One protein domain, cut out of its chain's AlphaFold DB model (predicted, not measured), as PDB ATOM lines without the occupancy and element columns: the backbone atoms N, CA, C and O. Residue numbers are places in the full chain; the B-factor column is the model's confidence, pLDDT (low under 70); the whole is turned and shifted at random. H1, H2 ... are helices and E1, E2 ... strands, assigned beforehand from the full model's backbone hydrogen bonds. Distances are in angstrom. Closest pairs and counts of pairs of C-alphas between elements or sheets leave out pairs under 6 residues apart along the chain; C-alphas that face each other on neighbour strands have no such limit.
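AT A GLANCE: This is residues 501 to 621 of the 622 residues of an uncharacterized protein of Candidatus Rokubacteria bacterium (UniProt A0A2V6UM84). A twisted six-stranded sheet is sandwiched between helices: H2 covers one face, while H1, over the E2 side, and H3, over E6 and E5, cover the other, making three layers. The printed part has 121 residues with three named helices and six named strands, in the order E1 H1 E2 E3 H2 E4 E5 E6 H3. The mixed sheet runs E1 E2 E3 E6 E5 E4; the class is mixed, helices and strands. The whole is compact and rounded, with a radius of gyration of the C-alphas of 13.4 A and spans of 36 by 31 by 26 A.

HOW THE PARTS SIT: Start at inner strands E3, residues 534 to 540, and E6, residues 593 to 601: they are parallel, with N 537 and O 595 2.8 A apart. Beside E3 find antiparallel E2, residues 523 to 529, its hairpin partner (N 525 to O 538, 2.8 A), then antiparallel edge strand E1, residues 501 to 503 (N 503 to O 526, 2.8 A). Beside E6 come E5, residues 581 to 588 (N 584 to O 598, 2.8 A), and edge strand E4, residues 571 to 578 (N 576 to O 583, 2.8 A); E4 E5 E6 form a meander, each strand the antiparallel neighbour of the one before. H2, residues 546 to 560, is on one face; its Ala 553 and Val 585 of E5 have C-alphas 5.7 A apart, the closest of the two elements. E3, H2, E4 form a split strand-helix-strand unit, two strands running the same way with E6 and E5 between them, and a left-handed crossover. On the opposite face, H3, residues 605 to 620, has a height over the sheet of 9.1 A and runs along the strands, only just, at 29.9 degrees to E5 on the local plane; the closest C-alphas of H3 and E5 are those of Ala 616 and Leu 588, 6.3 A. H1, residues 507 to 513, on the same face as H3, is close to it but not clearly touching, Leu 512 to Ala 615 being the closest C-alphas at 6.3 A. In H2 and H3 every O i to N i+4 pair is within hydrogen-bond range; in H1, 2 of 3 are.

IN THESE COORDINATES: Find C-alpha 501 at (133.795, 77.039, 75.415), where E1 begins. E6 runs 26.7 A from C-alpha 593 at (140.179, 88.083, 83.555); H2 spans 21.3 A, and H3 runs 22.4 A to C-alpha 620 at (138.486, 98.033, 77.084).

THE WHOLE: The C-alphas of Gly 543 and Ala 566, the two farthest apart, are 40.0 A apart. The printed part has no cut, and no link is long. Look for pLDDT under 70 at residues 561 to 566 and 591.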
ATOM      1  N   SER A 501     135.037  77.047  76.190       92.62
ATOM      2  CA  SER A 501     133.795  77.039  75.415       92.62
ATOM      3  C   SER A 501     133.735  78.250  74.493       92.62
ATOM      4  O   SER A 501     134.058  79.367  74.903       92.62
ATOM      5  N   LEU A 502     133.299  78.033  73.250       93.62
ATOM      6  CA  LEU A 502     133.047  79.096  72.281       93.62
ATOM      7  C   LEU A 502     131.806  79.905  72.663       93.62
ATOM      8  O   LEU A 502     130.738  79.361  72.934       93.62
ATOM      9  N   LEU A 503     131.955  81.225  72.641       94.12
ATOM     10  CA  LEU A 503     130.879  82.194  72.793       94.12
ATOM     11  C   LEU A 503     130.538  82.830  71.444       94.12
ATOM     12  O   LEU A 503     131.357  82.877  70.524       94.12
ATOM     13  N   ALA A 504     129.327  83.380  71.350       94.44
ATOM     14  CA  ALA A 504     128.925  84.184  70.204       94.44
ATOM     15  C   ALA A 504     129.859  85.397  70.037       94.44
ATOM     16  O   ALA A 504     130.117  86.139  70.990       94.44
ATOM     17  N   VAL A 505     130.355  85.601  68.815       94.62
ATOM     18  CA  VAL A 505     131.261  86.707  68.489       94.62
ATOM     19  C   VAL A 505     130.463  88.002  68.383       94.62
ATOM     20  O   VAL A 505     129.578  88.137  67.542       94.62
ATOM     21  N   GLU A 506     130.785  88.980  69.230       93.00
ATOM     22  CA  GLU A 506     130.123  90.284  69.186       93.00
ATOM     23  C   GLU A 506     130.506  91.055  67.904       93.00
ATOM     24  O   GLU A 506     131.671  90.999  67.495       93.00
ATOM     25  N   PRO A 507     129.606  91.868  67.310       91.56
ATOM     26  CA  PRO A 507     129.901  92.626  66.085       91.56
ATOM     27  C   PRO A 507     131.153  93.507  66.186       91.56
ATOM     28  O   PRO A 507     131.917  93.632  65.232       91.56
ATOM     29  N   ARG A 508     131.415  94.067  67.375       90.88
ATOM     30  CA  ARG A 508     132.638  94.835  67.654       90.88
ATOM     31  C   ARG A 508     133.907  93.986  67.527       90.88
ATOM     32  O   ARG A 508     134.885  94.445  66.956       90.88
ATOM     33  N   VAL A 509     133.886  92.743  68.018       93.31
ATOM     34  CA  VAL A 509     135.029  91.817  67.950       93.31
ATOM     35  C   VAL A 509     135.230  91.379  66.503       93.31
ATOM     36  O   VAL A 509     136.362  91.346  66.027       93.31
ATOM     37  N   ALA A 510     134.132  91.140  65.780       92.50
ATOM     38  CA  ALA A 510     134.177  90.847  64.354       92.50
ATOM     39  C   ALA A 510     134.845  91.978  63.550       92.50
ATOM     40  O   ALA A 510     135.756  91.724  62.762       92.50
ATOM     41  N   GLY A 511     134.464  93.235  63.808       91.81
ATOM     42  CA  GLY A 511     135.051  94.407  63.153       91.81
ATOM     43  C   GLY A 511     136.544  94.607  63.446       91.81
ATOM     44  O   GLY A 511     137.283  95.087  62.585       91.81
ATOM     45  N   LEU A 512     137.022  94.192  64.626       94.50
ATOM     46  CA  LEU A 512     138.431  94.329  65.006       94.50
ATOM     47  C   LEU A 512     139.374  93.437  64.193       94.50
ATOM     48  O   LEU A 512     140.518  93.840  63.975       94.50
ATOM     49  N   ALA A 513     138.913  92.291  63.682       91.88
ATOM     50  CA  ALA A 513     139.743  91.409  62.857       91.88
ATOM     51  C   ALA A 513     140.301  92.138  61.619       91.88
ATOM     52  O   ALA A 513     141.480  92.002  61.298       91.88
ATOM     53  N   GLY A 514     139.497  93.010  60.994       89.12
ATOM     54  CA  GLY A 514     139.925  93.834  59.857       89.12
ATOM     55  C   GLY A 514     140.959  94.914  60.208       89.12
ATOM     56  O   GLY A 514     141.671  95.401  59.333       89.12
ATOM     57  N   THR A 515     141.086  95.279  61.487       91.75
ATOM     58  CA  THR A 515     142.057  96.287  61.953       91.75
ATOM     59  C   THR A 515     143.439  95.704  62.256       91.75
ATOM     60  O   THR A 515     144.419  96.452  62.289       91.75
ATOM     61  N   LEU A 516     143.534  94.379  62.421       92.94
ATOM     62  CA  LEU A 516     144.754  93.626  62.739       92.94
ATOM     63  C   LEU A 516     145.510  93.156  61.479       92.94
ATOM     64  O   LEU A 516     146.139  92.095  61.471       92.94
ATOM     65  N   GLY A 517     145.473  93.945  60.402       90.31
ATOM     66  CA  GLY A 517     146.024  93.564  59.095       90.31
ATOM     67  C   GLY A 517     147.530  93.260  59.079       90.31
ATOM     68  O   GLY A 517     148.021  92.636  58.141       90.31
ATOM     69  N   ALA A 518     148.293  93.652  60.103       91.56
ATOM     70  CA  ALA A 518     149.701  93.284  60.251       91.56
ATOM     71  C   ALA A 518     149.934  91.789  60.530       91.56
ATOM     72  O   ALA A 518     151.071  91.341  60.366       91.56
ATOM     73  N   PHE A 519     148.897  91.051  60.938       91.81
ATOM     74  CA  PHE A 519     148.900  89.593  61.123       91.81
ATOM     75  C   PHE A 519     148.334  88.834  59.911       91.81
ATOM     76  O   PHE A 519     148.248  87.610  59.943       91.81
ATOM     77  N   GLY A 520     147.955  89.542  58.841       91.31
ATOM     78  CA  GLY A 520     147.259  88.964  57.694       91.31
ATOM     79  C   GLY A 520     145.745  88.895  57.900       91.31
ATOM     80  O   GLY A 520     145.166  89.716  58.609       91.31
ATOM     81  N   ILE A 521     145.102  87.938  57.230       92.75
ATOM     82  CA  ILE A 521     143.659  87.698  57.342       92.75
ATOM     83  C   ILE A 521     143.409  86.875  58.606       92.75
ATOM     84  O   ILE A 521     144.028  85.825  58.785       92.75
ATOM     85  N   LEU A 522     142.505  87.351  59.463       95.00
ATOM     86  CA  LEU A 522     142.202  86.740  60.753       95.00
ATOM     87  C   LEU A 522     140.702  86.467  60.913       95.00
ATOM     88  O   LEU A 522     139.868  87.287  60.535       95.00
ATOM     89  N   GLU A 523     140.380  85.336  61.531       95.62
ATOM     90  CA  GLU A 523     139.061  84.955  62.021       95.62
ATOM     91  C   GLU A 523     138.964  85.240  63.531       95.62
ATOM     92  O   GLU A 523     139.814  84.775  64.304       95.62
ATOM     93  N   PRO A 524     137.952  86.005  63.966       96.69
ATOM     94  CA  PRO A 524     137.701  86.275  65.370       96.69
ATOM     95  C   PRO A 524     136.930  85.124  66.028       96.69
ATOM     96  O   PRO A 524     136.005  84.559  65.448       96.69
ATOM     97  N   ALA A 525     137.263  84.828  67.278       96.69
ATOM     98  CA  ALA A 525     136.530  83.932  68.159       96.69
ATOM     99  C   ALA A 525     136.539  84.494  69.585       96.69
ATOM    100  O   ALA A 525     137.444  85.233  69.973       96.69
ATOM    101  N   VAL A 526     135.531  84.144  70.378       96.50
ATOM    102  CA  VAL A 526     135.473  84.497  71.800       96.50
ATOM    103  C   VAL A 526     135.357  83.205  72.584       96.50
ATOM    104  O   VAL A 526     134.488  82.388  72.297       96.50
ATOM    105  N   LEU A 527     136.245  83.013  73.552       95.38
ATOM    106  CA  LEU A 527     136.268  81.839  74.413       95.38
ATOM    107  C   LEU A 527     136.023  82.246  75.860       95.38
ATOM    108  O   LEU A 527     136.385  83.349  76.282       95.38
ATOM    109  N   THR A 528     135.440  81.327  76.616       94.19
ATOM    110  CA  THR A 528     135.334  81.419  78.068       94.19
ATOM    111  C   THR A 528     135.852  80.153  78.721       94.19
ATOM    112  O   THR A 528     135.766  79.072  78.139       94.19
ATOM    113  N   ASP A 529     136.378  80.283  79.933       90.56
ATOM    114  CA  ASP A 529     136.658  79.128  80.777       90.56
ATOM    115  C   ASP A 529     135.364  78.537  81.363       90.56
ATOM    116  O   ASP A 529     134.307  79.174  81.347       90.56
ATOM    117  N   ALA A 530     135.459  77.325  81.914       85.69
ATOM    118  CA  ALA A 530     134.331  76.614  82.516       85.69
ATOM    119  C   ALA A 530     133.642  77.388  83.659       85.69
ATOM    120  O   ALA A 530     132.468  77.154  83.935       85.69
ATOM    121  N   THR A 531     134.353  78.306  84.325       84.44
ATOM    122  CA  THR A 531     133.796  79.118  85.420       84.44
ATOM    123  C   THR A 531     133.106  80.398  84.942       84.44
ATOM    124  O   THR A 531     132.418  81.050  85.725       84.44
ATOM    125  N   GLY A 532     133.291  80.785  83.674       83.50
ATOM    126  CA  GLY A 532     132.835  82.072  83.152       83.50
ATOM    127  C   GLY A 532     133.654  83.277  83.639       83.50
ATOM    128  O   GLY A 532     133.285  84.419  83.358       83.50
ATOM    129  N   ALA A 533     134.738  83.058  84.390       84.62
ATOM    130  CA  ALA A 533     135.542  84.116  84.999       84.62
ATOM    131  C   ALA A 533     136.590  84.708  84.046       84.62
ATOM    132  O   ALA A 533     137.030  85.850  84.248       84.62
ATOM    133  N   ALA A 534     137.009  83.945  83.030       89.50
ATOM    134  CA  ALA A 534     137.972  84.372  82.028       89.50
ATOM    135  C   ALA A 534     137.321  84.496  80.651       89.50
ATOM    136  O   ALA A 534     136.772  83.533  80.128       89.50
ATOM    137  N   ARG A 535     137.444  85.673  80.031       93.06
ATOM    138  CA  ARG A 535     136.994  85.938  78.661       93.06
ATOM    139  C   ARG A 535     138.189  86.188  77.754       93.06
ATOM    140  O   ARG A 535     138.996  87.079  78.013       93.06
ATOM    141  N   ILE A 536     138.298  85.416  76.680       95.19
ATOM    142  CA  ILE A 536     139.466  85.412  75.798       95.19
ATOM    143  C   ILE A 536     139.015  85.761  74.380       95.19
ATOM    144  O   ILE A 536     138.270  85.014  73.750       95.19
ATOM    145  N   TYR A 537     139.467  86.905  73.879       96.44
ATOM    146  CA  TYR A 537     139.242  87.362  72.513       96.44
ATOM    147  C   TYR A 537     140.376  86.849  71.629       96.44
ATOM    148  O   TYR A 537     141.524  87.264  71.782       96.44
ATOM    149  N   VAL A 538     140.058  85.931  70.726       97.19
ATOM    150  CA  VAL A 538     141.025  85.228  69.885       97.19
ATOM    151  C   VAL A 538     140.914  85.721  68.448       97.19
ATOM    152  O   VAL A 538     139.833  85.731  67.873       97.19
ATOM    153  N   PHE A 539     142.042  86.082  67.848       97.00
ATOM    154  CA  PHE A 539     142.165  86.418  66.436       97.00
ATOM    155  C   PHE A 539     143.192  85.483  65.802       97.00
ATOM    156  O   PHE A 539     144.382  85.539  66.119       97.00
ATOM    157  N   ARG A 540     142.735  84.587  64.932       94.94
ATOM    158  CA  ARG A 540     143.559  83.492  64.405       94.94
ATOM    159  C   ARG A 540     143.507  83.416  62.893       94.94
ATOM    160  O   ARG A 540     142.570  83.897  62.278       94.94
ATOM    161  N   GLU A 541     144.480  82.749  62.295       93.38
ATOM    162  CA  GLU A 541     144.419  82.408  60.874       93.38
ATOM    163  C   GLU A 541     143.204  81.495  60.572       93.38
ATOM    164  O   GLU A 541     142.826  80.670  61.422       93.38
ATOM    165  N   PRO A 542     142.605  81.606  59.369       90.44
ATOM    166  CA  PRO A 542     141.559  80.695  58.917       90.44
ATOM    167  C   PRO A 542     141.995  79.229  59.002       90.44
ATOM    168  O   PRO A 542     143.136  78.888  58.683       90.44
ATOM    169  N   GLY A 543     141.092  78.356  59.456       85.50
ATOM    170  CA  GLY A 543     141.350  76.914  59.580       85.50
ATOM    171  C   GLY A 543     142.276  76.492  60.732       85.50
ATOM    172  O   GLY A 543     142.643  75.323  60.815       85.50
ATOM    173  N   ARG A 544     142.672  77.408  61.625       87.94
ATOM    174  CA  ARG A 544     143.363  77.073  62.886       87.94
ATOM    175  C   ARG A 544     142.372  76.919  64.037       87.94
ATOM    176  O   ARG A 544     141.311  77.523  64.020       87.94
ATOM    177  N   GLU A 545     142.722  76.166  65.068       89.19
ATOM    178  CA  GLU A 545     141.856  76.004  66.242       89.19
ATOM    179  C   GLU A 545     141.919  77.243  67.149       89.19
ATOM    180  O   GLU A 545     142.999  77.746  67.468       89.19
ATOM    181  N   ALA A 546     140.753  77.767  67.547       91.25
ATOM    182  CA  ALA A 546     140.674  78.891  68.487       91.25
ATOM    183  C   ALA A 546     141.050  78.461  69.907       91.25
ATOM    184  O   ALA A 546     141.718  79.218  70.610       91.25
ATOM    185  N   GLU A 547     140.632  77.256  70.298       92.44
ATOM    186  CA  GLU A 547     140.807  76.691  71.636       92.44
ATOM    187  C   GLU A 547     142.279  76.657  72.022       92.44
ATOM    188  O   GLU A 547     142.641  77.284  73.010       92.44
ATOM    189  N   TRP A 548     143.145  76.085  71.180       91.44
ATOM    190  CA  TRP A 548     144.591  76.041  71.420       91.44
ATOM    191  C   TRP A 548     145.202  77.419  71.730       91.44
ATOM    192  O   TRP A 548     145.988  77.582  72.665       91.44
ATOM    193  N   LEU A 549     144.826  78.450  70.961       92.88
ATOM    194  CA  LEU A 549     145.334  79.806  71.175       92.88
ATOM    195  C   LEU A 549     144.757  80.429  72.458       92.88
ATOM    196  O   LEU A 549     145.456  81.167  73.157       92.88
ATOM    197  N   GLY A 550     143.506  80.109  72.787       93.38
ATOM    198  CA  GLY A 550     142.884  80.479  74.052       93.38
ATOM    199  C   GLY A 550     143.548  79.819  75.259       93.38
ATOM    200  O   GLY A 550     143.842  80.499  76.241       93.38
ATOM    201  N   GLU A 551     143.844  78.524  75.178       92.62
ATOM    202  CA  GLU A 551     144.508  77.754  76.230       92.62
ATOM    203  C   GLU A 551     145.903  78.305  76.510       92.62
ATOM    204  O   GLU A 551     146.252  78.547  77.667       92.62
ATOM    205  N   LEU A 552     146.672  78.589  75.452       91.69
ATOM    206  CA  LEU A 552     147.977  79.235  75.566       91.69
ATOM    207  C   LEU A 552     147.860  80.608  76.244       91.69
ATOM    208  O   LEU A 552     148.642  80.919  77.144       91.69
ATOM    209  N   ALA A 553     146.888  81.431  75.841       92.62
ATOM    210  CA  ALA A 553     146.681  82.753  76.426       92.62
ATOM    211  C   ALA A 553     146.319  82.681  77.916       92.62
ATOM    212  O   ALA A 553     146.866  83.436  78.725       92.62
ATOM    213  N   LEU A 554     145.444  81.748  78.291       90.75
ATOM    214  CA  LEU A 554     145.046  81.538  79.678       90.75
ATOM    215  C   LEU A 554     146.206  80.995  80.525       90.75
ATOM    216  O   LEU A 554     146.418  81.471  81.639       90.75
ATOM    217  N   ALA A 555     147.005  80.073  79.983       89.62
ATOM    218  CA  ALA A 555     148.192  79.549  80.653       89.62
ATOM    219  C   ALA A 555     149.244  80.646  80.905       89.62
ATOM    220  O   ALA A 555     149.815  80.722  81.993       89.62
ATOM    221  N   VAL A 556     149.446  81.551  79.937       89.81
ATOM    222  CA  VAL A 556     150.288  82.747  80.110       89.81
ATOM    223  C   VAL A 556     149.769  83.625  81.250       89.81
ATOM    224  O   VAL A 556     150.549  84.068  82.095       89.81
ATOM    225  N   TRP A 557     148.461  83.889  81.288       87.50
ATOM    226  CA  TRP A 557     147.859  84.731  82.320       87.50
ATOM    227  C   TRP A 557     147.940  84.116  83.716       87.50
ATOM    228  O   TRP A 557     148.252  84.814  84.675       87.50
ATOM    229  N   GLU A 558     147.701  82.821  83.863       84.75
ATOM    230  CA  GLU A 558     147.797  82.172  85.170       84.75
ATOM    231  C   GLU A 558     149.230  82.128  85.696       84.75
ATOM    232  O   GLU A 558     149.450  82.365  86.882       84.75
ATOM    233  N   GLY A 559     150.203  81.896  84.815       80.56
ATOM    234  CA  GLY A 559     151.612  81.831  85.193       80.56
ATOM    235  C   GLY A 559     152.273  83.185  85.480       80.56
ATOM    236  O   GLY A 559     153.217  83.275  86.276       80.56
ATOM    237  N   LEU A 560     151.795  84.259  84.839       82.44
ATOM    238  CA  LEU A 560     152.405  85.592  84.930       82.44
ATOM    239  C   LEU A 560     151.506  86.673  85.545       82.44
ATOM    240  O   LEU A 560     152.030  87.601  86.155       82.44
ATOM    241  N   GLY A 561     150.189  86.579  85.376       63.97
ATOM    242  CA  GLY A 561     149.224  87.655  85.624       63.97
ATOM    243  C   GLY A 561     148.680  87.764  87.050       63.97
ATOM    244  O   GLY A 561     148.275  88.851  87.439       63.97
ATOM    245  N   ARG A 562     148.686  86.692  87.858       57.62
ATOM    246  CA  ARG A 562     148.132  86.730  89.233       57.62
ATOM    247  C   ARG A 562     149.153  86.987  90.350       57.62
ATOM    248  O   ARG A 562     148.741  87.307  91.458       57.62
ATOM    249  N   ALA A 563     150.458  86.849  90.090       48.81
ATOM    250  CA  ALA A 563     151.461  86.692  91.158       48.81
ATOM    251  C   ALA A 563     152.671  87.653  91.112       48.81
ATOM    252  O   ALA A 563     153.592  87.486  91.904       48.81
ATOM    253  N   ARG A 564     152.738  88.626  90.186       59.56
ATOM    254  CA  ARG A 564     154.005  89.356  89.905       59.56
ATOM    255  C   ARG A 564     153.914  90.884  89.877       59.56
ATOM    256  O   ARG A 564     154.895  91.546  89.525       59.56
ATOM    257  N   ASP A 565     152.781  91.445  90.294       63.06
ATOM    258  CA  ASP A 565     152.532  92.893  90.254       63.06
ATOM    259  C   ASP A 565     153.444  93.705  91.183       63.06
ATOM    260  O   ASP A 565     153.796  94.838  90.850       63.06
ATOM    261  N   ALA A 566     153.883  93.135  92.309       63.44
ATOM    262  CA  ALA A 566     154.728  93.855  93.259       63.44
ATOM    263  C   ALA A 566     156.126  94.161  92.688       63.44
ATOM    264  O   ALA A 566     156.594  95.300  92.779       63.44
ATOM    265  N   ASP A 567     156.752  93.183  92.025       79.44
ATOM    266  CA  ASP A 567     158.166  93.270  91.642       79.44
ATOM    267  C   ASP A 567     158.369  93.672  90.178       79.44
ATOM    268  O   ASP A 567     159.102  94.619  89.875       79.44
ATOM    269  N   LEU A 568     157.690  92.993  89.247       83.88
ATOM    270  CA  LEU A 568     157.822  93.240  87.806       83.88
ATOM    271  C   LEU A 568     156.762  94.221  87.284       83.88
ATOM    272  O   LEU A 568     156.916  94.758  86.180       83.88
ATOM    273  N   GLY A 569     155.724  94.498  88.076       85.94
ATOM    274  CA  GLY A 569     154.560  95.283  87.673       85.94
ATOM    275  C   GLY A 569     153.623  94.526  86.730       85.94
ATOM    276  O   GLY A 569     153.943  93.432  86.264       85.94
ATOM    277  N   ALA A 570     152.499  95.166  86.402       85.50
ATOM    278  CA  ALA A 570     151.440  94.588  85.577       85.50
ATOM    279  C   ALA A 570     151.947  94.008  84.252       85.50
ATOM    280  O   ALA A 570     152.771  94.615  83.553       85.50
ATOM    281  N   LEU A 571     151.424  92.833  83.895       87.81
ATOM    282  CA  LEU A 571     151.675  92.200  82.607       87.81
ATOM    283  C   LEU A 571     151.043  93.037  81.489       87.81
ATOM    284  O   LEU A 571     149.831  93.219  81.447       87.81
ATOM    285  N   VAL A 572     151.867  93.508  80.555       88.62
ATOM    286  CA  VAL A 572     151.410  94.301  79.404       88.62
ATOM    287  C   VAL A 572     151.154  93.393  78.207       88.62
ATOM    288  O   VAL A 572     150.085  93.429  77.610       88.62
ATOM    289  N   SER A 573     152.136  92.573  77.827       91.81
ATOM    290  CA  SER A 573     152.009  91.683  76.668       91.81
ATOM    291  C   SER A 573     153.054  90.576  76.685       91.81
ATOM    292  O   SER A 573     154.179  90.808  77.126       91.81
ATOM    293  N   VAL A 574     152.740  89.435  76.087       94.38
ATOM    294  CA  VAL A 574     153.668  88.342  75.797       94.38
ATOM    295  C   VAL A 574     153.650  88.068  74.301       94.38
ATOM    296  O   VAL A 574     152.583  87.955  73.706       94.38
ATOM    297  N   VAL A 575     154.824  87.987  73.677       94.81
ATOM    298  CA  VAL A 575     154.955  87.742  72.236       94.81
ATOM    299  C   VAL A 575     155.823  86.517  71.999       94.81
ATOM    300  O   VAL A 575     157.013  86.553  72.291       94.81
ATOM    301  N   PHE A 576     155.250  85.462  71.426       94.31
ATOM    302  CA  PHE A 576     155.964  84.283  70.948       94.31
ATOM    303  C   PHE A 576     156.382  84.488  69.491       94.31
ATOM    304  O   PHE A 576     155.593  84.930  68.649       94.31
ATOM    305  N   ARG A 577     157.628  84.143  69.181       92.81
ATOM    306  CA  ARG A 577     158.227  84.189  67.848       92.81
ATOM    307  C   ARG A 577     158.421  82.778  67.305       92.81
ATOM    308  O   ARG A 577     159.082  81.973  67.942       92.81
ATOM    309  N   GLN A 578     157.890  82.529  66.110       89.38
ATOM    310  CA  GLN A 578     158.016  81.282  65.348       89.38
ATOM    311  C   GLN A 578     158.423  81.636  63.908       89.38
ATOM    312  O   GLN A 578     157.562  81.860  63.053       89.38
ATOM    313  N   GLY A 579     159.714  81.835  63.629       87.00
ATOM    314  CA  GLY A 579     160.153  82.334  62.322       87.00
ATOM    315  C   GLY A 579     159.481  83.666  61.951       87.00
ATOM    316  O   GLY A 579     159.729  84.695  62.592       87.00
ATOM    317  N   ARG A 580     158.598  83.660  60.938       87.69
ATOM    318  CA  ARG A 580     157.797  84.829  60.499       87.69
ATOM    319  C   ARG A 580     156.441  84.956  61.198       87.69
ATOM    320  O   ARG A 580     155.814  86.009  61.117       87.69
ATOM    321  N   ARG A 581     155.987  83.908  61.877       91.81
ATOM    322  CA  ARG A 581     154.732  83.895  62.624       91.81
ATOM    323  C   ARG A 581     154.953  84.445  64.027       91.81
ATOM    324  O   ARG A 581     156.025  84.289  64.629       91.81
ATOM    325  N   ARG A 582     153.962  85.165  64.536       93.62
ATOM    326  CA  ARG A 582     153.956  85.703  65.894       93.62
ATOM    327  C   ARG A 582     152.648  85.332  66.561       93.62
ATOM    328  O   ARG A 582     151.602  85.400  65.922       93.62
ATOM    329  N   ILE A 583     152.731  84.986  67.838       95.06
ATOM    330  CA  ILE A 583     151.573  84.891  68.721       95.06
ATOM    331  C   ILE A 583     151.725  85.978  69.761       95.06
ATOM    332  O   ILE A 583     152.756  86.059  70.420       95.06
ATOM    333  N   LEU A 584     150.719  86.821  69.894       95.31
ATOM    334  CA  LEU A 584     150.681  87.874  70.883       95.31
ATOM    335  C   LEU A 584     149.541  87.592  71.850       95.31
ATOM    336  O   LEU A 584     148.408  87.410  71.424       95.31
ATOM    337  N   VAL A 585     149.846  87.616  73.143       94.44
ATOM    338  CA  VAL A 585     148.877  87.582  74.240       94.44
ATOM    339  C   VAL A 585     148.975  88.896  75.007       94.44
ATOM    340  O   VAL A 585     150.068  89.329  75.374       94.44
ATOM    341  N   ARG A 586     147.846  89.551  75.252       92.88
ATOM    342  CA  ARG A 586     147.759  90.813  75.988       92.88
ATOM    343  C   ARG A 586     146.653  90.724  77.030       92.88
ATOM    344  O   ARG A 586     145.561  90.249  76.731       92.88
ATOM    345  N   SER A 587     146.948  91.191  78.240       89.44
ATOM    346  CA  SER A 587     145.925  91.387  79.266       89.44
ATOM    347  C   SER A 587     145.121  92.647  78.949       89.44
ATOM    348  O   SER A 587     145.692  93.640  78.491       89.44
ATOM    349  N   LEU A 588     143.808  92.579  79.148       89.62
ATOM    350  CA  LEU A 588     142.888  93.699  78.992       89.62
ATOM    351  C   LEU A 588     142.487  94.216  80.375       89.62
ATOM    352  O   LEU A 588     142.199  93.436  81.285       89.62
ATOM    353  N   GLY A 589     142.440  95.536  80.527       79.06
ATOM    354  CA  GLY A 589     141.934  96.180  81.735       79.06
ATOM    355  C   GLY A 589     140.436  95.924  81.958       79.06
ATOM    356  O   GLY A 589     139.658  95.785  81.015       79.06
ATOM    357  N   GLY A 590     140.004  95.886  83.225       71.19
ATOM    358  CA  GLY A 590     138.586  95.794  83.597       71.19
ATOM    359  C   GLY A 590     138.307  94.903  84.811       71.19
ATOM    360  O   GLY A 590     139.217  94.442  85.494       71.19
ATOM    361  N   ARG A 591     137.017  94.667  85.098       61.34
ATOM    362  CA  ARG A 591     136.584  93.674  86.098       61.34
ATOM    363  C   ARG A 591     136.620  92.274  85.472       61.34
ATOM    364  O   ARG A 591     135.891  92.038  84.509       61.34
ATOM    365  N   GLY A 592     137.406  91.367  86.053       73.75
ATOM    366  CA  GLY A 592     137.547  89.971  85.613       73.75
ATOM    367  C   GLY A 592     138.835  89.702  84.831       73.75
ATOM    368  O   GLY A 592     139.650  90.597  84.632       73.75
ATOM    369  N   THR A 593     139.037  88.452  84.404       86.00
ATOM    370  CA  THR A 593     140.179  88.083  83.555       86.00
ATOM    371  C   THR A 593     139.776  88.255  82.094       86.00
ATOM    372  O   THR A 593     139.021  87.446  81.568       86.00
ATOM    373  N   ALA A 594     140.254  89.306  81.432       91.31
ATOM    374  CA  ALA A 594     140.019  89.523  80.006       91.31
ATOM    375  C   ALA A 594     141.350  89.506  79.245       91.31
ATOM    376  O   ALA A 594     142.300  90.184  79.632       91.31
ATOM    377  N   LEU A 595     141.431  88.712  78.177       93.88
ATOM    378  CA  LEU A 595     142.657  88.502  77.406       93.88
ATOM    379  C   LEU A 595     142.396  88.708  75.915       93.88
ATOM    380  O   LEU A 595     141.367  88.283  75.400       93.88
ATOM    381  N   LEU A 596     143.352  89.307  75.213       95.44
ATOM    382  CA  LEU A 596     143.412  89.345  73.754       95.44
ATOM    383  C   LEU A 596     144.556  88.443  73.293       95.44
ATOM    384  O   LEU A 596     145.698  88.627  73.713       95.44
ATOM    385  N   ALA A 597     144.261  87.499  72.405       96.38
ATOM    386  CA  ALA A 597     145.239  86.630  71.769       96.38
ATOM    387  C   ALA A 597     145.156  86.773  70.244       96.38
ATOM    388  O   ALA A 597     144.090  86.601  69.664       96.38
ATOM    389  N   ALA A 598     146.272  87.081  69.586       96.19
ATOM    390  CA  ALA A 598     146.350  87.213  68.134       96.19
ATOM    391  C   ALA A 598     147.508  86.380  67.577       96.19
ATOM    392  O   ALA A 598     148.623  86.461  68.093       96.19
ATOM    393  N   ALA A 599     147.270  85.600  66.524       95.25
ATOM    394  CA  ALA A 599     148.298  84.779  65.889       95.25
ATOM    395  C   ALA A 599     148.251  84.875  64.364       95.25
ATOM    396  O   ALA A 599     147.192  84.722  63.765       95.25
ATOM    397  N   GLY A 600     149.416  85.071  63.746       93.75
ATOM    398  CA  GLY A 600     149.547  85.132  62.291       93.75
ATOM    399  C   GLY A 600     150.954  85.511  61.818       93.75
ATOM    400  O   GLY A 600     151.841  85.787  62.640       93.75
ATOM    401  N   PRO A 601     151.206  85.493  60.499       92.81
ATOM    402  CA  PRO A 601     152.449  85.982  59.911       92.81
ATOM    403  C   PRO A 601     152.596  87.494  60.114       92.81
ATOM    404  O   PRO A 601     151.708  88.267  59.772       92.81
ATOM    405  N   VAL A 602     153.751  87.933  60.619       91.69
ATOM    406  CA  VAL A 602     154.027  89.350  60.886       91.69
ATOM    407  C   VAL A 602     155.290  89.790  60.158       91.69
ATOM    408  O   VAL A 602     156.398  89.372  60.483       91.69
ATOM    409  N   ALA A 603     155.129  90.700  59.196       83.06
ATOM    410  CA  ALA A 603     156.252  91.321  58.489       83.06
ATOM    411  C   ALA A 603     156.830  92.536  59.235       83.06
ATOM    412  O   ALA A 603     158.020  92.818  59.140       83.06
ATOM    413  N   ARG A 604     155.988  93.275  59.974       84.06
ATOM    414  CA  ARG A 604     156.366  94.515  60.674       84.06
ATOM    415  C   ARG A 604     155.966  94.442  62.153       84.06
ATOM    416  O   ARG A 604     154.871  94.890  62.499       84.06
ATOM    417  N   PRO A 605     156.838  93.931  63.045       82.62
ATOM    418  CA  PRO A 605     156.515  93.717  64.461       82.62
ATOM    419  C   PRO A 605     156.021  94.972  65.191       82.62
ATOM    420  O   PRO A 605     155.064  94.906  65.959       82.62
ATOM    421  N   GLY A 606     156.618  96.136  64.908       83.94
ATOM    422  CA  GLY A 606     156.192  97.403  65.510       83.94
ATOM    423  C   GLY A 606     154.776  97.829  65.101       83.94
ATOM    424  O   GLY A 606     154.044  98.389  65.913       83.94
ATOM    425  N   ARG A 607     154.361  97.526  63.862       87.44
ATOM    426  CA  ARG A 607     152.995  97.789  63.384       87.44
ATOM    427  C   ARG A 607     151.995  96.837  64.039       87.44
ATOM    428  O   ARG A 607     150.984  97.307  64.546       87.44
ATOM    429  N   ALA A 608     152.311  95.541  64.069       88.56
ATOM    430  CA  ALA A 608     151.484  94.518  64.710       88.56
ATOM    431  C   ALA A 608     151.197  94.847  66.179       88.56
ATOM    432  O   ALA A 608     150.056  94.763  66.623       88.56
ATOM    433  N   TRP A 609     152.213  95.320  66.906       87.50
ATOM    434  CA  TRP A 609     152.046  95.757  68.289       87.50
ATOM    435  C   TRP A 609     151.090  96.955  68.424       87.50
ATOM    436  O   TRP A 609     150.174  96.912  69.234       87.50
ATOM    437  N   ARG A 610     151.226  97.994  67.586       89.19
ATOM    438  CA  ARG A 610     150.319  99.163  67.611       89.19
ATOM    439  C   ARG A 610     148.877  98.819  67.228       89.19
ATOM    440  O   ARG A 610     147.949  99.465  67.701       89.19
ATOM    441  N   GLU A 611     148.680  97.877  66.313       93.75
ATOM    442  CA  GLU A 611     147.343  97.412  65.920       93.75
ATOM    443  C   GLU A 611     146.661  96.652  67.056       93.75
ATOM    444  O   GLU A 611     145.524  96.965  67.393       93.75
ATOM    445  N   VAL A 612     147.387  95.749  67.713       92.94
ATOM    446  CA  VAL A 612     146.906  95.057  68.911       92.94
ATOM    447  C   VAL A 612     146.602  96.028  70.043       92.94
ATOM    448  O   VAL A 612     145.569  95.886  70.682       92.94
ATOM    449  N   ASP A 613     147.468  97.006  70.303       90.81
ATOM    450  CA  ASP A 613     147.248  97.971  71.383       90.81
ATOM    451  C   ASP A 613     145.982  98.804  71.144       90.81
ATOM    452  O   ASP A 613     145.223  99.055  72.079       90.81
ATOM    453  N   ARG A 614     145.696  99.159  69.885       91.75
ATOM    454  CA  ARG A 614     144.429  99.801  69.507       91.75
ATOM    455  C   ARG A 614     143.231  98.863  69.652       91.75
ATOM    456  O   ARG A 614     142.197  99.297  70.149       91.75
ATOM    457  N   ALA A 615     143.361  97.599  69.247       93.12
ATOM    458  CA  ALA A 615     142.297  96.609  69.405       93.12
ATOM    459  C   ALA A 615     141.992  96.329  70.885       93.12
ATOM    460  O   ALA A 615     140.830  96.246  71.265       93.12
ATOM    461  N   ALA A 616     143.021  96.258  71.731       92.25
ATOM    462  CA  ALA A 616     142.880  96.132  73.176       92.25
ATOM    463  C   ALA A 616     142.138  97.334  73.771       92.25
ATOM    464  O   ALA A 616     141.140  97.139  74.455       92.25
ATOM    465  N   ALA A 617     142.547  98.561  73.428       91.31
ATOM    466  CA  ALA A 617     141.860  99.770  73.882       91.31
ATOM    467  C   ALA A 617     140.378  99.803  73.457       91.31
ATOM    468  O   ALA A 617     139.523 100.204  74.240       91.31
ATOM    469  N   ALA A 618     140.059  99.330  72.247       91.06
ATOM    470  CA  ALA A 618     138.682  99.238  71.757       91.06
ATOM    471  C   ALA A 618     137.837  98.170  72.481       91.06
ATOM    472  O   ALA A 618     136.619  98.308  72.582       91.06
ATOM    473  N   LEU A 619     138.459  97.095  72.978       90.75
ATOM    474  CA  LEU A 619     137.786  96.096  73.816       90.75
ATOM    475  C   LEU A 619     137.607  96.580  75.265       90.75
ATOM    476  O   LEU A 619     136.653  96.173  75.929       90.75
ATOM    477  N   GLU A 620     138.513  97.434  75.744       89.62
ATOM    478  CA  GLU A 620     138.486  98.033  77.084       89.62
ATOM    479  C   GLU A 620     137.484  99.189  77.198       89.62
ATOM    480  O   GLU A 620     136.866  99.357  78.253       89.62
ATOM    481  N   SER A 621     137.281  99.962  76.124       81.50
ATOM    482  CA  SER A 621     136.230 100.980  76.047       81.50
ATOM    483  C   SER A 621     134.858 100.299  76.032       81.50
ATOM    484  O   SER A 621     134.406  99.813  74.991       81.50
TER     485      SER A 621